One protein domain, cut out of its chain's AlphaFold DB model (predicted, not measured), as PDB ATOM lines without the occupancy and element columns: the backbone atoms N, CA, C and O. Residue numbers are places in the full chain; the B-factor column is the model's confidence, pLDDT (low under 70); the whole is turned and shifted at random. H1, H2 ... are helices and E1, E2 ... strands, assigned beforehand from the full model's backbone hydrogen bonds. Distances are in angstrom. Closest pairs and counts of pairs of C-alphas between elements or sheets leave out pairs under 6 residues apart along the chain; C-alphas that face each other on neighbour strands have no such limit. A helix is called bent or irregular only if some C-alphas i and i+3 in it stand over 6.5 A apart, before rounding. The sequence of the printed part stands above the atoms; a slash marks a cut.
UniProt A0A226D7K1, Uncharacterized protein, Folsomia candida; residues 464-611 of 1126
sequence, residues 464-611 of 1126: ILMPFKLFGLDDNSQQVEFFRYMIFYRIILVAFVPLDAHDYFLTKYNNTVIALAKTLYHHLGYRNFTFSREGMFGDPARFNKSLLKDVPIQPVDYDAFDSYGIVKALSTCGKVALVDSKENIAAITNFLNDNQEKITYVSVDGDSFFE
ATOM      1  N   ILE A 464     -10.442 121.334   3.765       95.75
ATOM      2  CA  ILE A 464     -10.965 120.136   3.114       95.75
ATOM      3  C   ILE A 464     -11.218 120.450   1.643       95.75
ATOM      4  O   ILE A 464     -12.098 121.242   1.308       95.75
ATOM      5  N   LEU A 465     -10.456 119.817   0.762       96.50
ATOM      6  CA  LEU A 465     -10.678 119.830  -0.678       96.50
ATOM      7  C   LEU A 465     -11.654 118.697  -1.018       96.50
ATOM      8  O   LEU A 465     -11.424 117.558  -0.614       96.50
ATOM      9  N   MET A 466     -12.747 118.990  -1.722       95.50
ATOM     10  CA  MET A 466     -13.801 118.004  -1.993       95.50
ATOM     11  C   MET A 466     -14.367 118.153  -3.408       95.50
ATOM     12  O   MET A 466     -14.794 119.243  -3.767       95.50
ATOM     13  N   PRO A 467     -14.420 117.107  -4.241       93.25
ATOM     14  CA  PRO A 467     -14.853 117.273  -5.620       93.25
ATOM     15  C   PRO A 467     -16.352 117.565  -5.737       93.25
ATOM     16  O   PRO A 467     -17.167 116.987  -5.017       93.25
ATOM     17  N   PHE A 468     -16.756 118.409  -6.693       89.94
ATOM     18  CA  PHE A 468     -18.179 118.618  -7.017       89.94
ATOM     19  C   PHE A 468     -18.883 117.313  -7.407       89.94
ATOM     20  O   PHE A 468     -20.046 117.082  -7.044       89.94
ATOM     21  N   LYS A 469     -18.142 116.430  -8.083       86.81
ATOM     22  CA  LYS A 469     -18.576 115.090  -8.478       86.81
ATOM     23  C   LYS A 469     -19.105 114.254  -7.326       86.81
ATOM     24  O   LYS A 469     -20.014 113.448  -7.521       86.81
ATOM     25  N   LEU A 470     -18.581 114.481  -6.121       85.06
ATOM     26  CA  LEU A 470     -18.963 113.762  -4.910       85.06
ATOM     27  C   LEU A 470     -20.465 113.877  -4.614       85.06
ATOM     28  O   LEU A 470     -21.067 112.981  -4.022       85.06
ATOM     29  N   PHE A 471     -21.088 114.963  -5.076       83.00
ATOM     30  CA  PHE A 471     -22.518 115.213  -4.938       83.00
ATOM     31  C   PHE A 471     -23.304 115.079  -6.248       83.00
ATOM     32  O   PHE A 471     -24.473 115.466  -6.294       83.00
ATOM     33  N   GLY A 472     -22.699 114.519  -7.302       76.44
ATOM     34  CA  GLY A 472     -23.340 114.332  -8.606       76.44
ATOM     35  C   GLY A 472     -23.664 115.647  -9.321       76.44
ATOM     36  O   GLY A 472     -24.642 115.711 -10.064       76.44
ATOM     37  N   LEU A 473     -22.886 116.706  -9.068       78.94
ATOM     38  CA  LEU A 473     -23.119 118.046  -9.623       78.94
ATOM     39  C   LEU A 473     -22.481 118.271 -11.004       78.94
ATOM     40  O   LEU A 473     -22.610 119.365 -11.542       78.94
ATOM     41  N   ASP A 474     -21.828 117.257 -11.577       66.00
ATOM     42  CA  ASP A 474     -21.048 117.400 -12.816       66.00
ATOM     43  C   ASP A 474     -21.851 117.115 -14.096       66.00
ATOM     44  O   ASP A 474     -21.550 117.684 -15.141       66.00
ATOM     45  N   ASP A 475     -22.888 116.271 -14.033       59.25
ATOM     46  CA  ASP A 475     -23.600 115.788 -15.233       59.25
ATOM     47  C   ASP A 475     -24.650 116.782 -15.763       59.25
ATOM     48  O   ASP A 475     -25.028 116.728 -16.932       59.25
ATOM     49  N   ASN A 476     -25.139 117.701 -14.928       53.25
ATOM     50  CA  ASN A 476     -26.248 118.577 -15.298       53.25
ATOM     51  C   ASN A 476     -25.776 119.987 -15.638       53.25
ATOM     52  O   ASN A 476     -25.958 120.918 -14.854       53.25
ATOM     53  N   SER A 477     -25.378 120.145 -16.899       47.66
ATOM     54  CA  SER A 477     -25.503 121.379 -17.681       47.66
ATOM     55  C   SER A 477     -24.638 122.563 -17.240       47.66
ATOM     56  O   SER A 477     -24.186 122.672 -16.109       47.66
ATOM     57  N   GLN A 478     -24.454 123.480 -18.182       51.75
ATOM     58  CA  GLN A 478     -23.818 124.796 -18.118       51.75
ATOM     59  C   GLN A 478     -24.468 125.747 -17.088       51.75
ATOM     60  O   GLN A 478     -24.787 126.898 -17.389       51.75
ATOM     61  N   GLN A 479     -24.737 125.276 -15.873       56.94
ATOM     62  CA  GLN A 479     -25.184 126.139 -14.803       56.94
ATOM     63  C   GLN A 479     -24.062 127.127 -14.512       56.94
ATOM     64  O   GLN A 479     -22.910 126.740 -14.313       56.94
ATOM     65  N   VAL A 480     -24.421 128.411 -14.513       79.62
ATOM     66  CA  VAL A 480     -23.565 129.513 -14.067       79.62
ATOM     67  C   VAL A 480     -22.849 129.068 -12.792       79.62
ATOM     68  O   VAL A 480     -23.517 128.578 -11.881       79.62
ATOM     69  N   GLU A 481     -21.520 129.220 -12.738       86.94
ATOM     70  CA  GLU A 481     -20.639 128.758 -11.646       86.94
ATOM     71  C   GLU A 481     -21.259 129.004 -10.256       86.94
ATOM     72  O   GLU A 481     -21.287 128.117  -9.403       86.94
ATOM     73  N   PHE A 482     -21.902 130.163 -10.097       89.44
ATOM     74  CA  PHE A 482     -22.789 130.521  -8.991       89.44
ATOM     75  C   PHE A 482     -23.683 129.385  -8.459       89.44
ATOM     76  O   PHE A 482     -23.624 129.053  -7.275       89.44
ATOM     77  N   PHE A 483     -24.530 128.787  -9.304       87.38
ATOM     78  CA  PHE A 483     -25.503 127.776  -8.882       87.38
ATOM     79  C   PHE A 483     -24.818 126.488  -8.449       87.38
ATOM     80  O   PHE A 483     -25.255 125.864  -7.483       87.38
ATOM     81  N   ARG A 484     -23.723 126.118  -9.115       88.38
ATOM     82  CA  ARG A 484     -22.954 124.921  -8.780       88.38
ATOM     83  C   ARG A 484     -22.359 125.030  -7.377       88.38
ATOM     84  O   ARG A 484     -22.576 124.144  -6.549       88.38
ATOM     85  N   TYR A 485     -21.720 126.159  -7.070       91.56
ATOM     86  CA  TYR A 485     -21.211 126.466  -5.731       91.56
ATOM     87  C   TYR A 485     -22.335 126.595  -4.693       91.56
ATOM     88  O   TYR A 485     -22.236 126.029  -3.602       91.56
ATOM     89  N   MET A 486     -23.434 127.276  -5.031       89.81
ATOM     90  CA  MET A 486     -24.591 127.417  -4.144       89.81
ATOM     91  C   MET A 486     -25.177 126.052  -3.769       89.81
ATOM     92  O   MET A 486     -25.471 125.804  -2.598       89.81
ATOM     93  N   ILE A 487     -25.358 125.156  -4.743       88.19
ATOM     94  CA  ILE A 487     -25.894 123.812  -4.510       88.19
ATOM     95  C   ILE A 487     -24.905 122.983  -3.688       88.19
ATOM     96  O   ILE A 487     -25.329 122.369  -2.710       88.19
ATOM     97  N   PHE A 488     -23.609 123.012  -4.021       91.00
ATOM     98  CA  PHE A 488     -22.560 122.325  -3.261       91.00
ATOM     99  C   PHE A 488     -22.602 122.709  -1.779       91.00
ATOM    100  O   PHE A 488     -22.804 121.858  -0.911       91.00
ATOM    101  N   TYR A 489     -22.526 124.005  -1.474       91.88
ATOM    102  CA  TYR A 489     -22.541 124.457  -0.089       91.88
ATOM    103  C   TYR A 489     -23.887 124.253   0.594       91.88
ATOM    104  O   TYR A 489     -23.930 123.993   1.794       91.88
ATOM    105  N   ARG A 490     -25.000 124.312  -0.145       87.62
ATOM    106  CA  ARG A 490     -26.304 123.939   0.404       87.62
ATOM    107  C   ARG A 490     -26.294 122.487   0.863       87.62
ATOM    108  O   ARG A 490     -26.797 122.230   1.949       87.62
ATOM    109  N   ILE A 491     -25.738 121.568   0.069       86.88
ATOM    110  CA  ILE A 491     -25.616 120.139   0.399       86.88
ATOM    111  C   ILE A 491     -24.732 119.938   1.632       86.88
ATOM    112  O   ILE A 491     -25.127 119.216   2.545       86.88
ATOM    113  N   ILE A 492     -23.594 120.627   1.703       89.81
ATOM    114  CA  ILE A 492     -22.706 120.614   2.873       89.81
ATOM    115  C   ILE A 492     -23.432 121.122   4.126       89.81
ATOM    116  O   ILE A 492     -23.455 120.443   5.148       89.81
ATOM    117  N   LEU A 493     -24.117 122.267   4.039       88.06
ATOM    118  CA  LEU A 493     -24.925 122.788   5.141       88.06
ATOM    119  C   LEU A 493     -26.034 121.814   5.546       88.06
ATOM    120  O   LEU A 493     -26.326 121.697   6.728       88.06
ATOM    121  N   VAL A 494     -26.661 121.106   4.597       82.56
ATOM    122  CA  VAL A 494     -27.652 120.068   4.923       82.56
ATOM    123  C   VAL A 494     -27.047 118.987   5.805       82.56
ATOM    124  O   VAL A 494     -27.710 118.589   6.753       82.56
ATOM    125  N   ALA A 495     -25.836 118.529   5.486       83.06
ATOM    126  CA  ALA A 495     -25.143 117.508   6.265       83.06
ATOM    127  C   ALA A 495     -24.775 118.008   7.673       83.06
ATOM    128  O   ALA A 495     -24.768 117.227   8.615       83.06
ATOM    129  N   PHE A 496     -24.536 119.315   7.831       83.38
ATOM    130  CA  PHE A 496     -24.221 119.927   9.124       83.38
ATOM    131  C   PHE A 496     -25.428 120.279   9.995       83.38
ATOM    132  O   PHE A 496     -25.262 120.490  11.196       83.38
ATOM    133  N   VAL A 497     -26.634 120.393   9.430       76.00
ATOM    134  CA  VAL A 497     -27.829 120.718  10.220       76.00
ATOM    135  C   VAL A 497     -28.415 119.423  10.789       76.00
ATOM    136  O   VAL A 497     -28.926 118.631   9.993       76.00
ATOM    137  N   PRO A 498     -28.438 119.216  12.121       62.09
ATOM    138  CA  PRO A 498     -29.188 118.110  12.709       62.09
ATOM    139  C   PRO A 498     -30.626 118.119  12.198       62.09
ATOM    140  O   PRO A 498     -31.325 119.131  12.311       62.09
ATOM    141  N   LEU A 499     -31.073 116.996  11.635       56.25
ATOM    142  CA  LEU A 499     -32.478 116.834  11.268       56.25
ATOM    143  C   LEU A 499     -33.361 116.699  12.514       56.25
ATOM    144  O   LEU A 499     -34.508 117.133  12.458       56.25
ATOM    145  N   ASP A 500     -32.795 116.209  13.622       58.12
ATOM    146  CA  ASP A 500     -33.413 116.152  14.943       58.12
ATOM    147  C   ASP A 500     -32.365 116.387  16.047       58.12
ATOM    148  O   ASP A 500     -31.215 115.962  15.945       58.12
ATOM    149  N   ALA A 501     -32.765 117.048  17.138       50.62
ATOM    150  CA  ALA A 501     -31.911 117.370  18.290       50.62
ATOM    151  C   ALA A 501     -31.447 116.137  19.108       50.62
ATOM    152  O   ALA A 501     -30.958 116.286  20.224       50.62
ATOM    153  N   HIS A 502     -31.653 114.919  18.601       53.59
ATOM    154  CA  HIS A 502     -31.349 113.647  19.268       53.59
ATOM    155  C   HIS A 502     -30.342 112.784  18.497       53.59
ATOM    156  O   HIS A 502     -30.110 111.638  18.873       53.59
ATOM    157  N   ASP A 503     -29.745 113.305  17.423       58.97
ATOM    158  CA  ASP A 503     -28.865 112.501  16.581       58.97
ATOM    159  C   ASP A 503     -27.493 112.272  17.247       58.97
ATOM    160  O   ASP A 503     -26.702 113.200  17.442       58.97
ATOM    161  N   TYR A 504     -27.221 111.011  17.602       57.00
ATOM    162  CA  TYR A 504     -26.004 110.518  18.266       57.00
ATOM    163  C   TYR A 504     -24.713 110.918  17.528       57.00
ATOM    164  O   TYR A 504     -23.668 111.088  18.150       57.00
ATOM    165  N   PHE A 505     -24.777 111.150  16.214       58.75
ATOM    166  CA  PHE A 505     -23.628 111.577  15.411       58.75
ATOM    167  C   PHE A 505     -23.041 112.933  15.829       58.75
ATOM    168  O   PHE A 505     -21.837 113.150  15.687       58.75
ATOM    169  N   LEU A 506     -23.850 113.841  16.385       59.88
ATOM    170  CA  LEU A 506     -23.367 115.160  16.799       59.88
ATOM    171  C   LEU A 506     -22.581 115.137  18.106       59.88
ATOM    172  O   LEU A 506     -21.730 115.998  18.285       59.88
ATOM    173  N   THR A 507     -22.787 114.167  19.002       66.25
ATOM    174  CA  THR A 507     -22.013 114.130  20.256       66.25
ATOM    175  C   THR A 507     -20.539 113.815  20.004       66.25
ATOM    176  O   THR A 507     -19.690 114.346  20.717       66.25
ATOM    177  N   LYS A 508     -20.223 113.034  18.959       70.19
ATOM    178  CA  LYS A 508     -18.844 112.654  18.615       70.19
ATOM    179  C   LYS A 508     -18.040 113.788  17.959       70.19
ATOM    180  O   LYS A 508     -16.868 113.938  18.273       70.19
ATOM    181  N   TYR A 509     -18.656 114.611  17.101       69.50
ATOM    182  CA  TYR A 509     -17.944 115.615  16.275       69.50
ATOM    183  C   TYR A 509     -18.284 117.080  16.609       69.50
ATOM    184  O   TYR A 509     -17.973 117.994  15.841       69.50
ATOM    185  N   ASN A 510     -18.956 117.313  17.741       70.00
ATOM    186  CA  ASN A 510     -19.796 118.495  17.950       70.00
ATOM    187  C   ASN A 510     -19.079 119.836  17.741       70.00
ATOM    188  O   ASN A 510     -19.593 120.712  17.052       70.00
ATOM    189  N   ASN A 511     -17.890 120.018  18.317       81.44
ATOM    190  CA  ASN A 511     -17.279 121.347  18.389       81.44
ATOM    191  C   ASN A 511     -16.733 121.817  17.034       81.44
ATOM    192  O   ASN A 511     -17.063 122.924  16.604       81.44
ATOM    193  N   THR A 512     -15.970 120.972  16.333       82.94
ATOM    194  CA  THR A 512     -15.394 121.306  15.019       82.94
ATOM    195  C   THR A 512     -16.486 121.467  13.966       82.94
ATOM    196  O   THR A 512     -16.492 122.444  13.214       82.94
ATOM    197  N   VAL A 513     -17.467 120.558  13.949       85.62
ATOM    198  CA  VAL A 513     -18.583 120.608  12.998       85.62
ATOM    199  C   VAL A 513     -19.469 121.834  13.238       85.62
ATOM    200  O   VAL A 513     -19.806 122.532  12.281       85.62
ATOM    201  N   ILE A 514     -19.806 122.159  14.493       84.69
ATOM    202  CA  ILE A 514     -20.574 123.374  14.814       84.69
ATOM    203  C   ILE A 514     -19.792 124.632  14.433       84.69
ATOM    204  O   ILE A 514     -20.386 125.564  13.884       84.69
ATOM    205  N   ALA A 515     -18.491 124.693  14.729       86.75
ATOM    206  CA  ALA A 515     -17.658 125.839  14.372       86.75
ATOM    207  C   ALA A 515     -17.640 126.044  12.851       86.75
ATOM    208  O   ALA A 515     -17.927 127.139  12.369       86.75
ATOM    209  N   LEU A 516     -17.427 124.967  12.094       87.00
ATOM    210  CA  LEU A 516     -17.439 124.989  10.636       87.00
ATOM    211  C   LEU A 516     -18.807 125.386  10.069       87.00
ATOM    212  O   LEU A 516     -18.887 126.223   9.168       87.00
ATOM    213  N   ALA A 517     -19.893 124.845  10.625       88.00
ATOM    214  CA  ALA A 517     -21.250 125.204  10.238       88.00
ATOM    215  C   ALA A 517     -21.534 126.690  10.498       88.00
ATOM    216  O   ALA A 517     -22.079 127.360   9.626       88.00
ATOM    217  N   LYS A 518     -21.128 127.235  11.656       87.94
ATOM    218  CA  LYS A 518     -21.253 128.668  11.984       87.94
ATOM    219  C   LYS A 518     -20.504 129.547  10.984       87.94
ATOM    220  O   LYS A 518     -21.084 130.515  10.488       87.94
ATOM    221  N   THR A 519     -19.270 129.180  10.645       87.75
ATOM    222  CA  THR A 519     -18.465 129.872   9.630       87.75
ATOM    223  C   THR A 519     -19.167 129.854   8.271       87.75
ATOM    224  O   THR A 519     -19.348 130.902   7.650       87.75
ATOM    225  N   LEU A 520     -19.670 128.693   7.841       88.31
ATOM    226  CA  LEU A 520     -20.427 128.565   6.594       88.31
ATOM    227  C   LEU A 520     -21.735 129.368   6.619       88.31
ATOM    228  O   LEU A 520     -22.035 130.066   5.657       88.31
ATOM    229  N   TYR A 521     -22.513 129.346   7.703       89.06
ATOM    230  CA  TYR A 521     -23.743 130.141   7.797       89.06
ATOM    231  C   TYR A 521     -23.481 131.633   7.610       89.06
ATOM    232  O   TYR A 521     -24.241 132.299   6.903       89.06
ATOM    233  N   HIS A 522     -22.407 132.139   8.222       87.50
ATOM    234  CA  HIS A 522     -22.020 133.538   8.117       87.50
ATOM    235  C   HIS A 522     -21.618 133.902   6.683       87.50
ATOM    236  O   HIS A 522     -22.236 134.784   6.090       87.50
ATOM    237  N   HIS A 523     -20.665 133.173   6.089       83.19
ATOM    238  CA  HIS A 523     -20.180 133.460   4.734       83.19
ATOM    239  C   HIS A 523     -21.261 133.315   3.660       83.19
ATOM    240  O   HIS A 523     -21.301 134.074   2.692       83.19
ATOM    241  N   LEU A 524     -22.162 132.350   3.833       85.81
ATOM    242  CA  LEU A 524     -23.192 132.052   2.846       85.81
ATOM    243  C   LEU A 524     -24.469 132.878   3.052       85.81
ATOM    244  O   LEU A 524     -25.373 132.828   2.220       85.81
ATOM    245  N   GLY A 525     -24.561 133.631   4.155       86.69
ATOM    246  CA  GLY A 525     -25.756 134.375   4.551       86.69
ATOM    247  C   GLY A 525     -26.978 133.481   4.758       86.69
ATOM    248  O   GLY A 525     -28.104 133.910   4.522       86.69
ATOM    249  N   TYR A 526     -26.793 132.223   5.152       83.94
ATOM    250  CA  TYR A 526     -27.895 131.274   5.294       83.94
ATOM    251  C   TYR A 526     -28.594 131.472   6.647       83.94
ATOM    252  O   TYR A 526     -28.040 131.166   7.702       83.94
ATOM    253  N   ARG A 527     -29.822 132.004   6.617       80.88
ATOM    254  CA  ARG A 527     -30.677 132.277   7.787       80.88
ATOM    255  C   ARG A 527     -32.062 131.664   7.573       80.88
ATOM    256  O   ARG A 527     -32.594 131.692   6.466       80.88
ATOM    257  N   ASN A 528     -32.666 131.107   8.623       80.94
ATOM    258  CA  ASN A 528     -34.017 130.520   8.577       80.94
ATOM    259  C   ASN A 528     -34.216 129.485   7.448       80.94
ATOM    260  O   ASN A 528     -35.250 129.463   6.786       80.94
ATOM    261  N   PHE A 529     -33.221 128.624   7.212       75.44
ATOM    262  CA  PHE A 529     -33.220 127.611   6.139       75.44
ATOM    263  C   PHE A 529     -33.238 128.154   4.698       75.44
ATOM    264  O   PHE A 529     -33.454 127.394   3.746       75.44
ATOM    265  N   THR A 530     -32.977 129.447   4.522       76.38
ATOM    266  CA  THR A 530     -32.916 130.127   3.226       76.38
ATOM    267  C   THR A 530     -31.634 130.947   3.113       76.38
ATOM    268  O   THR A 530     -31.128 131.457   4.110       76.38
ATOM    269  N   PHE A 531     -31.087 131.085   1.906       79.44
ATOM    270  CA  PHE A 531     -30.009 132.049   1.674       79.44
ATOM    271  C   PHE A 531     -30.605 133.462   1.733       79.44
ATOM    272  O   PHE A 531     -31.567 133.760   1.025       79.44
ATOM    273  N   SER A 532     -30.079 134.308   2.618       84.75
ATOM    274  CA  SER A 532     -30.432 135.726   2.684       84.75
ATOM    275  C   SER A 532     -30.028 136.409   1.381       84.75
ATOM    276  O   SER A 532     -28.972 136.104   0.826       84.75
ATOM    277  N   ARG A 533     -30.818 137.395   0.935       81.50
ATOM    278  CA  ARG A 533     -30.433 138.283  -0.177       81.50
ATOM    279  C   ARG A 533     -29.124 139.032   0.093       81.50
ATOM    280  O   ARG A 533     -28.444 139.422  -0.844       81.50
ATOM    281  N   GLU A 534     -28.776 139.226   1.363       82.56
ATOM    282  CA  GLU A 534     -27.527 139.873   1.781       82.56
ATOM    283  C   GLU A 534     -26.308 138.938   1.692       82.56
ATOM    284  O   GLU A 534     -25.179 139.417   1.705       82.56
ATOM    285  N   GLY A 535     -26.522 137.619   1.606       82.44
ATOM    286  CA  GLY A 535     -25.452 136.625   1.514       82.44
ATOM    287  C   GLY A 535     -24.812 136.542   0.129       82.44
ATOM    288  O   GLY A 535     -25.386 136.988  -0.865       82.44
ATOM    289  N   MET A 536     -23.650 135.887   0.045       83.88
ATOM    290  CA  MET A 536     -22.918 135.687  -1.217       83.88
ATOM    291  C   MET A 536     -23.745 134.949  -2.286       83.88
ATOM    292  O   MET A 536     -23.594 135.213  -3.473       83.88
ATOM    293  N   PHE A 537     -24.651 134.057  -1.866       86.00
ATOM    294  CA  PHE A 537     -25.579 133.349  -2.756       86.00
ATOM    295  C   PHE A 537     -26.964 134.007  -2.875       86.00
ATOM    296  O   PHE A 537     -27.892 133.404  -3.411       86.00
ATOM    297  N   GLY A 538     -27.128 135.230  -2.365       83.44
ATOM    298  CA  GLY A 538     -28.361 136.006  -2.494       83.44
ATOM    299  C   GLY A 538     -28.523 136.681  -3.858       83.44
ATOM    300  O   GLY A 538     -29.651 136.944  -4.273       83.44
ATOM    301  N   ASP A 539     -27.409 136.934  -4.550       85.38
ATOM    302  CA  ASP A 539     -27.346 137.643  -5.829       85.38
ATOM    303  C   ASP A 539     -26.205 137.075  -6.701       85.38
ATOM    304  O   ASP A 539     -25.040 137.164  -6.294       85.38
ATOM    305  N   PRO A 540     -26.496 136.518  -7.896       88.88
ATOM    306  CA  PRO A 540     -25.473 136.046  -8.830       88.88
ATOM    307  C   PRO A 540     -24.402 137.090  -9.168       88.88
ATOM    308  O   PRO A 540     -23.257 136.713  -9.401       88.88
ATOM    309  N   ALA A 541     -24.734 138.387  -9.159       90.69
ATOM    310  CA  ALA A 541     -23.793 139.461  -9.485       90.69
ATOM    311  C   ALA A 541     -22.737 139.708  -8.392       90.69
ATOM    312  O   ALA A 541     -21.690 140.293  -8.664       90.69
ATOM    313  N   ARG A 542     -22.991 139.268  -7.153       88.44
ATOM    314  CA  ARG A 542     -22.065 139.421  -6.014       88.44
ATOM    315  C   ARG A 542     -21.125 138.237  -5.838       88.44
ATOM    316  O   ARG A 542     -20.215 138.292  -5.010       88.44
ATOM    317  N   PHE A 543     -21.365 137.150  -6.559       90.25
ATOM    318  CA  PHE A 543     -20.590 135.937  -6.401       90.25
ATOM    319  C   PHE A 543     -19.188 136.110  -6.972       90.25
ATOM    320  O   PHE A 543     -19.001 136.321  -8.167       90.25
ATOM    321  N   ASN A 544     -18.197 135.980  -6.094       90.69
ATOM    322  CA  ASN A 544     -16.796 135.955  -6.467       90.69
ATOM    323  C   ASN A 544     -16.122 134.745  -5.816       90.69
ATOM    324  O   ASN A 544     -16.035 134.649  -4.590       90.69
ATOM    325  N   LYS A 545     -15.595 133.848  -6.655       89.62
ATOM    326  CA  LYS A 545     -14.863 132.640  -6.249       89.62
ATOM    327  C   LYS A 545     -13.713 132.941  -5.282       89.62
ATOM    328  O   LYS A 545     -13.412 132.120  -4.421       89.62
ATOM    329  N   SER A 546     -13.079 134.115  -5.376       90.62
ATOM    330  CA  SER A 546     -11.962 134.477  -4.497       90.62
ATOM    331  C   SER A 546     -12.359 134.584  -3.025       90.62
ATOM    332  O   SER A 546     -11.523 134.313  -2.169       90.62
ATOM    333  N   LEU A 547     -13.615 134.935  -2.727       88.25
ATOM    334  CA  LEU A 547     -14.131 135.049  -1.359       88.25
ATOM    335  C   LEU A 547     -14.306 133.684  -0.678       88.25
ATOM    336  O   LEU A 547     -14.470 133.613   0.535       88.25
ATOM    337  N   LEU A 548     -14.270 132.595  -1.449       89.50
ATOM    338  CA  LEU A 548     -14.373 131.232  -0.928       89.50
ATOM    339  C   LEU A 548     -13.021 130.656  -0.491       89.50
ATOM    340  O   LEU A 548     -12.984 129.568   0.079       89.50
ATOM    341  N   LYS A 549     -11.909 131.368  -0.724       88.31
ATOM    342  CA  LYS A 549     -10.564 130.909  -0.336       88.31
ATOM    343  C   LYS A 549     -10.394 130.755   1.177       88.31
ATOM    344  O   LYS A 549      -9.592 129.921   1.589       88.31
ATOM    345  N   ASP A 550     -11.170 131.501   1.960       87.25
ATOM    346  CA  ASP A 550     -11.152 131.454   3.426       87.25
ATOM    347  C   ASP A 550     -12.138 130.422   3.994       87.25
ATOM    348  O   ASP A 550     -12.144 130.141   5.192       87.25
ATOM    349  N   VAL A 551     -12.975 129.819   3.141       90.88
ATOM    350  CA  VAL A 551     -13.905 128.774   3.562       90.88
ATOM    351  C   VAL A 551     -13.131 127.459   3.725       90.88
ATOM    352  O   VAL A 551     -12.436 127.057   2.785       90.88
ATOM    353  N   PRO A 552     -13.248 126.751   4.870       91.56
ATOM    354  CA  PRO A 552     -12.453 125.547   5.112       91.56
ATOM    355  C   PRO A 552     -12.779 124.396   4.156       91.56
ATOM    356  O   PRO A 552     -11.872 123.686   3.743       91.56
ATOM    357  N   ILE A 553     -14.047 124.225   3.757       94.62
ATOM    358  CA  ILE A 553     -14.437 123.253   2.722       94.62
ATOM    359  C   ILE A 553     -14.452 123.946   1.366       94.62
ATOM    360  O   ILE A 553     -15.241 124.869   1.143       94.62
ATOM    361  N   GLN A 554     -13.625 123.463   0.447       94.62
ATOM    362  CA  GLN A 554     -13.488 124.024  -0.888       94.62
ATOM    363  C   GLN A 554     -13.795 122.973  -1.942       94.62
ATOM    364  O   GLN A 554     -13.183 121.900  -1.929       94.62
ATOM    365  N   PRO A 555     -14.737 123.261  -2.854       94.25
ATOM    366  CA  PRO A 555     -15.018 122.340  -3.925       94.25
ATOM    367  C   PRO A 555     -13.883 122.335  -4.956       94.25
ATOM    368  O   PRO A 555     -13.304 123.388  -5.237       94.25
ATOM    369  N   VAL A 556     -13.605 121.163  -5.525       93.38
ATOM    370  CA  VAL A 556     -12.606 120.947  -6.582       93.38
ATOM    371  C   VAL A 556     -13.232 120.310  -7.831       93.38
ATOM    372  O   VAL A 556     -14.254 119.624  -7.758       93.38
ATOM    373  N   ASP A 557     -12.635 120.574  -8.987       85.56
ATOM    374  CA  ASP A 557     -13.093 120.207 -10.330       85.56
ATOM    375  C   ASP A 557     -12.267 119.089 -10.978       85.56
ATOM    376  O   ASP A 557     -12.721 118.463 -11.934       85.56
ATOM    377  N   TYR A 558     -11.054 118.833 -10.471       87.62
ATOM    378  CA  TYR A 558     -10.070 117.928 -11.092       87.62
ATOM    379  C   TYR A 558      -9.713 118.267 -12.549       87.62
ATOM    380  O   TYR A 558      -9.140 117.435 -13.258       87.62
ATOM    381  N   ASP A 559      -9.981 119.495 -12.994       85.19
ATOM    382  CA  ASP A 559      -9.521 119.979 -14.291       85.19
ATOM    383  C   ASP A 559      -8.000 120.242 -14.293       85.19
ATOM    384  O   ASP A 559      -7.294 119.984 -13.314       85.19
ATOM    385  N   ALA A 560      -7.453 120.718 -15.416       77.38
ATOM    386  CA  ALA A 560      -6.002 120.850 -15.578       77.38
ATOM    387  C   ALA A 560      -5.406 121.883 -14.620       77.38
ATOM    388  O   ALA A 560      -4.295 121.699 -14.122       77.38
ATOM    389  N   PHE A 561      -6.150 122.955 -14.364       82.19
ATOM    390  CA  PHE A 561      -5.713 124.051 -13.514       82.19
ATOM    391  C   PHE A 561      -5.847 123.670 -12.042       82.19
ATOM    392  O   PHE A 561      -4.946 123.927 -11.240       82.19
ATOM    393  N   ASP A 562      -6.941 123.004 -11.699       84.38
ATOM    394  CA  ASP A 562      -7.267 122.635 -10.335       84.38
ATOM    395  C   ASP A 562      -6.448 121.434  -9.847       84.38
ATOM    396  O   ASP A 562      -5.947 121.442  -8.726       84.38
ATOM    397  N   SER A 563      -6.177 120.451 -10.712       85.75
ATOM    398  CA  SER A 563      -5.332 119.293 -10.371       85.75
ATOM    399  C   SER A 563      -3.947 119.710  -9.872       85.75
ATOM    400  O   SER A 563      -3.466 119.192  -8.863       85.75
ATOM    401  N   TYR A 564      -3.317 120.683 -10.541       85.75
ATOM    402  CA  TYR A 564      -2.041 121.244 -10.095       85.75
ATOM    403  C   TYR A 564      -2.184 121.983  -8.757       85.75
ATOM    404  O   TYR A 564      -1.342 121.830  -7.871       85.75
ATOM    405  N   GLY A 565      -3.270 122.743  -8.583       89.50
ATOM    406  CA  GLY A 565      -3.592 123.421  -7.328       89.50
ATOM    407  C   GLY A 565      -3.754 122.461  -6.146       89.50
ATOM    408  O   GLY A 565      -3.227 122.734  -5.070       89.50
ATOM    409  N   ILE A 566      -4.413 121.319  -6.358       93.12
ATOM    410  CA  ILE A 566      -4.633 120.280  -5.342       93.12
ATOM    411  C   ILE A 566      -3.311 119.639  -4.932       93.12
ATOM    412  O   ILE A 566      -3.004 119.595  -3.742       93.12
ATOM    413  N   VAL A 567      -2.503 119.187  -5.900       92.19
ATOM    414  CA  VAL A 567      -1.197 118.568  -5.616       92.19
ATOM    415  C   VAL A 567      -0.288 119.556  -4.889       92.19
ATOM    416  O   VAL A 567       0.292 119.204  -3.865       92.19
ATOM    417  N   LYS A 568      -0.235 120.813  -5.346       93.69
ATOM    418  CA  LYS A 568       0.539 121.879  -4.697       93.69
ATOM    419  C   LYS A 568       0.054 122.179  -3.278       93.69
ATOM    420  O   LYS A 568       0.865 122.459  -2.405       93.69
ATOM    421  N   ALA A 569      -1.256 122.164  -3.030       94.94
ATOM    422  CA  ALA A 569      -1.797 122.384  -1.691       94.94
ATOM    423  C   ALA A 569      -1.439 121.222  -0.750       94.94
ATOM    424  O   ALA A 569      -1.005 121.461   0.375       94.94
ATOM    425  N   LEU A 570      -1.567 119.980  -1.224       95.62
ATOM    426  CA  LEU A 570      -1.231 118.777  -0.465       95.62
ATOM    427  C   LEU A 570       0.278 118.643  -0.205       95.62
ATOM    428  O   LEU A 570       0.653 118.200   0.874       95.62
ATOM    429  N   SER A 571       1.155 119.047  -1.132       94.25
ATOM    430  CA  SER A 571       2.619 118.974  -0.952       94.25
ATOM    431  C   SER A 571       3.172 119.909   0.120       94.25
ATOM    432  O   SER A 571       4.263 119.680   0.624       94.25
ATOM    433  N   THR A 572       2.408 120.920   0.548       95.94
ATOM    434  CA  THR A 572       2.812 121.756   1.691       95.94
ATOM    435  C   THR A 572       2.814 121.004   3.023       95.94
ATOM    436  O   THR A 572       3.368 121.515   3.995       95.94
ATOM    437  N   CYS A 573       2.132 119.853   3.106       95.62
ATOM    438  CA  CYS A 573       1.827 119.136   4.348       95.62
ATOM    439  C   CYS A 573       1.286 120.014   5.485       95.62
ATOM    440  O   CYS A 573       1.376 119.658   6.661       95.62
ATOM    441  N   GLY A 574       0.675 121.152   5.134       95.75
ATOM    442  CA  GLY A 574      -0.142 121.935   6.048       95.75
ATOM    443  C   GLY A 574      -1.430 121.193   6.402       95.75
ATOM    444  O   GLY A 574      -1.657 120.065   5.974       95.75
ATOM    445  N   LYS A 575      -2.311 121.847   7.163       96.06
ATOM    446  CA  LYS A 575      -3.629 121.312   7.541       96.06
ATOM    447  C   LYS A 575      -4.573 121.253   6.333       96.06
ATOM    448  O   LYS A 575      -5.519 122.030   6.238       96.06
ATOM    449  N   VAL A 576      -4.289 120.369   5.384       96.75
ATOM    450  CA  VAL A 576      -5.039 120.180   4.142       96.75
ATOM    451  C   VAL A 576      -5.325 118.696   3.962       96.75
ATOM    452  O   VAL A 576      -4.426 117.862   4.096       96.75
ATOM    453  N   ALA A 577      -6.568 118.363   3.637       96.94
ATOM    454  CA  ALA A 577      -6.972 117.016   3.259       96.94
ATOM    455  C   ALA A 577      -7.796 117.048   1.976       96.94
ATOM    456  O   ALA A 577      -8.559 117.984   1.738       96.94
ATOM    457  N   LEU A 578      -7.655 116.004   1.167       96.81
ATOM    458  CA  LEU A 578      -8.519 115.749   0.021       96.81
ATOM    459  C   LEU A 578      -9.488 114.624   0.384       96.81
ATOM    460  O   LEU A 578      -9.037 113.527   0.701       96.81
ATOM    461  N   VAL A 579     -10.792 114.899   0.334       96.06
ATOM    462  CA  VAL A 579     -11.870 113.930   0.588       96.06
ATOM    463  C   VAL A 579     -12.475 113.509  -0.745       96.06
ATOM    464  O   VAL A 579     -12.905 114.365  -1.518       96.06
ATOM    465  N   ASP A 580     -12.545 112.206  -1.007       94.94
ATOM    466  CA  ASP A 580     -13.209 111.640  -2.186       94.94
ATOM    467  C   ASP A 580     -13.710 110.212  -1.879       94.94
ATOM    468  O   ASP A 580     -13.638 109.730  -0.745       94.94
ATOM    469  N   SER A 581     -14.264 109.520  -2.870       92.44
ATOM    470  CA  SER A 581     -14.597 108.104  -2.773       92.44
ATOM    471  C   SER A 581     -13.372 107.265  -2.411       92.44
ATOM    472  O   SER A 581     -12.243 107.573  -2.807       92.44
ATOM    473  N   LYS A 582     -13.606 106.169  -1.687       92.94
ATOM    474  CA  LYS A 582     -12.555 105.237  -1.269       92.94
ATOM    475  C   LYS A 582     -11.659 104.791  -2.426       92.94
ATOM    476  O   LYS A 582     -10.436 104.790  -2.304       92.94
ATOM    477  N   GLU A 583     -12.255 104.447  -3.565       90.06
ATOM    478  CA  GLU A 583     -11.515 103.996  -4.745       90.06
ATOM    479  C   GLU A 583     -10.637 105.111  -5.331       90.06
ATOM    480  O   GLU A 583      -9.491 104.859  -5.712       90.06
ATOM    481  N   ASN A 584     -11.146 106.345  -5.364       91.81
ATOM    482  CA  ASN A 584     -10.402 107.488  -5.886       91.81
ATOM    483  C   ASN A 584      -9.247 107.868  -4.963       91.81
ATOM    484  O   ASN A 584      -8.138 108.095  -5.439       91.81
ATOM    485  N   ILE A 585      -9.467 107.872  -3.648       94.94
ATOM    486  CA  ILE A 585      -8.414 108.152  -2.670       94.94
ATOM    487  C   ILE A 585      -7.314 107.097  -2.723       94.94
ATOM    488  O   ILE A 585      -6.140 107.460  -2.716       94.94
ATOM    489  N   ALA A 586      -7.651 105.813  -2.854       91.44
ATOM    490  CA  ALA A 586      -6.651 104.762  -3.040       91.44
ATOM    491  C   ALA A 586      -5.812 104.982  -4.317       91.44
ATOM    492  O   ALA A 586      -4.585 104.853  -4.295       91.44
ATOM    493  N   ALA A 587      -6.453 105.363  -5.427       88.81
ATOM    494  CA  ALA A 587      -5.757 105.676  -6.673       88.81
ATOM    495  C   ALA A 587      -4.857 106.921  -6.547       88.81
ATOM    496  O   ALA A 587      -3.718 106.889  -7.014       88.81
ATOM    497  N   ILE A 588      -5.348 107.988  -5.909       92.12
ATOM    498  CA  ILE A 588      -4.643 109.267  -5.708       92.12
ATOM    499  C   ILE A 588      -3.464 109.109  -4.760       92.12
ATOM    500  O   ILE A 588      -2.375 109.590  -5.056       92.12
ATOM    501  N   THR A 589      -3.633 108.369  -3.670       93.19
ATOM    502  CA  THR A 589      -2.577 108.143  -2.676       93.19
ATOM    503  C   THR A 589      -1.368 107.440  -3.296       93.19
ATOM    504  O   THR A 589      -0.230 107.834  -3.052       93.19
ATOM    505  N   ASN A 590      -1.598 106.458  -4.175       89.25
ATOM    506  CA  ASN A 590      -0.525 105.762  -4.893       89.25
ATOM    507  C   ASN A 590       0.294 106.670  -5.819       89.25
ATOM    508  O   ASN A 590       1.479 106.407  -6.027       89.25
ATOM    509  N   PHE A 591      -0.340 107.692  -6.395       89.38
ATOM    510  CA  PHE A 591       0.340 108.703  -7.197       89.38
ATOM    511  C   PHE A 591       1.062 109.722  -6.319       89.38
ATOM    512  O   PHE A 591       2.229 110.011  -6.557       89.38
ATOM    513  N   LEU A 592       0.392 110.235  -5.283       92.00
ATOM    514  CA  LEU A 592       0.969 111.222  -4.374       92.00
ATOM    515  C   LEU A 592       2.228 110.683  -3.687       92.00
ATOM    516  O   LEU A 592       3.194 111.421  -3.547       92.00
ATOM    517  N   ASN A 593       2.260 109.396  -3.326       91.75
ATOM    518  CA  ASN A 593       3.429 108.740  -2.729       91.75
ATOM    519  C   ASN A 593       4.583 108.465  -3.711       91.75
ATOM    520  O   ASN A 593       5.657 108.058  -3.275       91.75
ATOM    521  N   ASP A 594       4.403 108.693  -5.014       86.38
ATOM    522  CA  ASP A 594       5.471 108.607  -6.018       86.38
ATOM    523  C   ASP A 594       6.024 110.003  -6.350       86.38
ATOM    524  O   ASP A 594       6.028 110.453  -7.497       86.38
ATOM    525  N   ASN A 595       6.442 110.729  -5.311       87.88
ATOM    526  CA  ASN A 595       7.000 112.074  -5.424       87.88
ATOM    527  C   ASN A 595       8.512 112.079  -5.140       87.88
ATOM    528  O   ASN A 595       9.020 111.314  -4.321       87.88
ATOM    529  N   GLN A 596       9.240 112.979  -5.807       85.25
ATOM    530  CA  GLN A 596      10.696 113.116  -5.652       85.25
ATOM    531  C   GLN A 596      11.106 113.597  -4.252       85.25
ATOM    532  O   GLN A 596      12.213 113.309  -3.801       85.25
ATOM    533  N   GLU A 597      10.205 114.295  -3.559       87.94
ATOM    534  CA  GLU A 597      10.416 114.866  -2.224       87.94
ATOM    535  C   GLU A 597      10.290 113.818  -1.101       87.94
ATOM    536  O   GLU A 597      10.576 114.120   0.055       87.94
ATOM    537  N   LYS A 598       9.909 112.571  -1.432       88.88
ATOM    538  CA  LYS A 598       9.662 111.463  -0.491       88.88
ATOM    539  C   LYS A 598       8.627 111.794   0.596       88.88
ATOM    540  O   LYS A 598       8.651 111.207   1.680       88.88
ATOM    541  N   ILE A 599       7.696 112.706   0.313       92.25
ATOM    542  CA  ILE A 599       6.561 112.998   1.191       92.25
ATOM    543  C   ILE A 599       5.666 111.765   1.248       92.25
ATOM    544  O   ILE A 599       5.305 111.212   0.210       92.25
ATOM    545  N   THR A 600       5.293 111.342   2.455       93.00
ATOM    546  CA  THR A 600       4.364 110.227   2.626       93.00
ATOM    547  C   THR A 600       2.964 110.731   2.933       93.00
ATOM    548  O   THR A 600       2.728 111.431   3.912       93.00
ATOM    549  N   TYR A 601       2.029 110.340   2.087       95.19
ATOM    550  CA  TYR A 601       0.608 110.584   2.207       95.19
ATOM    551  C   TYR A 601      -0.073 109.334   2.748       95.19
ATOM    552  O   TYR A 601       0.129 108.227   2.236       95.19
ATOM    553  N   VAL A 602      -0.906 109.523   3.770       94.94
ATOM    554  CA  VAL A 602      -1.688 108.454   4.392       94.94
ATOM    555  C   VAL A 602      -3.155 108.671   4.054       94.94
ATOM    556  O   VAL A 602      -3.699 109.760   4.252       94.94
ATOM    557  N   SER A 603      -3.790 107.625   3.529       94.94
ATOM    558  CA  SER A 603      -5.235 107.581   3.343       94.94
ATOM    559  C   SER A 603      -5.913 106.996   4.576       94.94
ATOM    560  O   SER A 603      -5.479 105.955   5.071       94.94
ATOM    561  N   VAL A 604      -7.004 107.612   5.016       93.81
ATOM    562  CA  VAL A 604      -7.873 107.078   6.067       93.81
ATOM    563  C   VAL A 604      -9.195 106.660   5.441       93.81
ATOM    564  O   VAL A 604      -9.821 107.432   4.710       93.81
ATOM    565  N   ASP A 605      -9.586 105.417   5.702       91.19
ATOM    566  CA  ASP A 605     -10.816 104.828   5.190       91.19
ATOM    567  C   ASP A 605     -11.994 105.055   6.134       91.19
ATOM    568  O   ASP A 605     -11.871 104.871   7.341       91.19
ATOM    569  N   GLY A 606     -13.170 105.326   5.558       79.06
ATOM    570  CA  GLY A 606     -14.436 105.205   6.278       79.06
ATOM    571  C   GLY A 606     -14.796 106.410   7.138       79.06
ATOM    572  O   GLY A 606     -15.318 106.232   8.238       79.06
ATOM    573  N   ASP A 607     -14.582 107.627   6.630       81.12
ATOM    574  CA  ASP A 607     -15.162 108.812   7.258       81.12
ATOM    575  C   ASP A 607     -16.691 108.765   7.093       81.12
ATOM    576  O   ASP A 607     -17.259 109.092   6.043       81.12
ATOM    577  N   SER A 608     -17.360 108.288   8.145       81.69
ATOM    578  CA  SER A 608     -18.809 108.099   8.174       81.69
ATOM    579  C   SER A 608     -19.575 109.417   8.200       81.69
ATOM    580  O   SER A 608     -20.766 109.425   7.899       81.69
ATOM    581  N   PHE A 609     -18.913 110.543   8.496       82.81
ATOM    582  CA  PHE A 609     -19.574 111.844   8.552       82.81
ATOM    583  C   PHE A 609     -20.195 112.219   7.205       82.81
ATOM    584  O   PHE A 609     -21.301 112.758   7.134       82.81
ATOM    585  N   PHE A 610     -19.481 111.921   6.120       82.44
ATOM    586  CA  PHE A 610     -19.955 112.216   4.779       82.44
ATOM    587  C   PHE A 610     -20.691 111.055   4.127       82.44
ATOM    588  O   PHE A 610     -21.168 111.272   3.018       82.44
ATOM    589  N   GLU A 611     -20.787 109.877   4.763       84.81
ATOM    590  CA  GLU A 611     -21.308 108.651   4.148       84.81
ATOM    591  C   GLU A 611     -22.644 108.893   3.444       84.81
ATOM    592  O   GLU A 611     -23.591 109.459   3.996       84.81
TER     593      GLU A 611
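AT A GLANCE: This is residues 464 to 611 of the 1126 residues of an uncharacterized protein of Folsomia candida (UniProt A0A226D7K1). A small parallel sheet of three strands, in the order E2, E1, E3, sits in the middle, with the helical hairpin of H2 and H3 toward one end of the domain and H5 and H6 toward the other. The last strand, E4, runs from near H6 past E3 and ends by the hairpin, while residues 499 to 504 stick out at the hairpin's turn. The 148 printed residues include six named helices and four named strands, in the order E1 H1 H2 H3 H4 E2 H5 E3 H6 E4, a mixed class. The whole is compact, with a radius of gyration of the C-alphas of 16.5 A, and spans 49 by 39 by 28 A.

HOW THE PARTS SIT: Begin at E1, residues 464 to 467, the inner strand between E2, residues 553 to 556, and E3, residues 576 to 581. Look for N 466 and O 554, 2.9 A apart, and N 465 and O 577, 2.8 A apart, within hydrogen-bond range. H1, residues 468 to 471, and H2, residues 481 to 496, only graze the sheet; they only just touch, with 3 pairs of C-alphas within 8 A, closest at Phe 468 and Phe 488, 6.9 A. H2 and H3, residues 505 to 524, form a hairpin, opposite ways at a shallow tilt of 30 degrees, their closest C-alphas those of Phe 496 and Ala 517, 6.2 A. H3 is irregular, C-alphas 508 and 511 being 8.8 A apart, with a kink of 71 degrees near residue 512. H4, residues 545 to 550, only just irregular with C-alphas 547 and 550 at 6.7 A, is not on the sheet; E1, H1 to H4 and E2 make a strand-helix-strand unit, two parallel neighbour strands with helices between. H5, residues 560 to 571, is on the sheet, its C-alpha of Leu 570 being 6.1 A from that of Val 576, the closest to E3; E2, H5 and E3 make a split unit, E1 lying between its strands, with a right-handed crossover. H6, residues 582 to 592, grazes the sheet with residues 585 to 588. E4, residues 602 to 611, pairs with no named strand, is near E3 and bends by 82 degrees at residue 608. Every O i to N i+4 pair is within range in H2, but 13 of 16 in H3, 7 of 8 in H5, 6 of 7 in H6 and 0 of 2 in H4, where 2 of 3 O i to N i+3 pairs are; H1 is too short for an i+4 pair.

IN THESE COORDINATES: Find C-alpha 464 at (-10.965, 120.136, 3.114), where E1 begins. H2 measures 22.9 A and H3 24.0 A from first to last C-alpha, and E4 19.6 A, ending at C-alpha 611, (-21.308, 108.651, 4.148).

THE WHOLE: The C-alphas of Asn 528 and Gln 596, 50.0 A apart, are the two farthest apart. The printed part has no cut; the link from H3 to H4, 20 residues, is long. Confidence is under 70 at residues 474 to 479, 498 to 507 and 509.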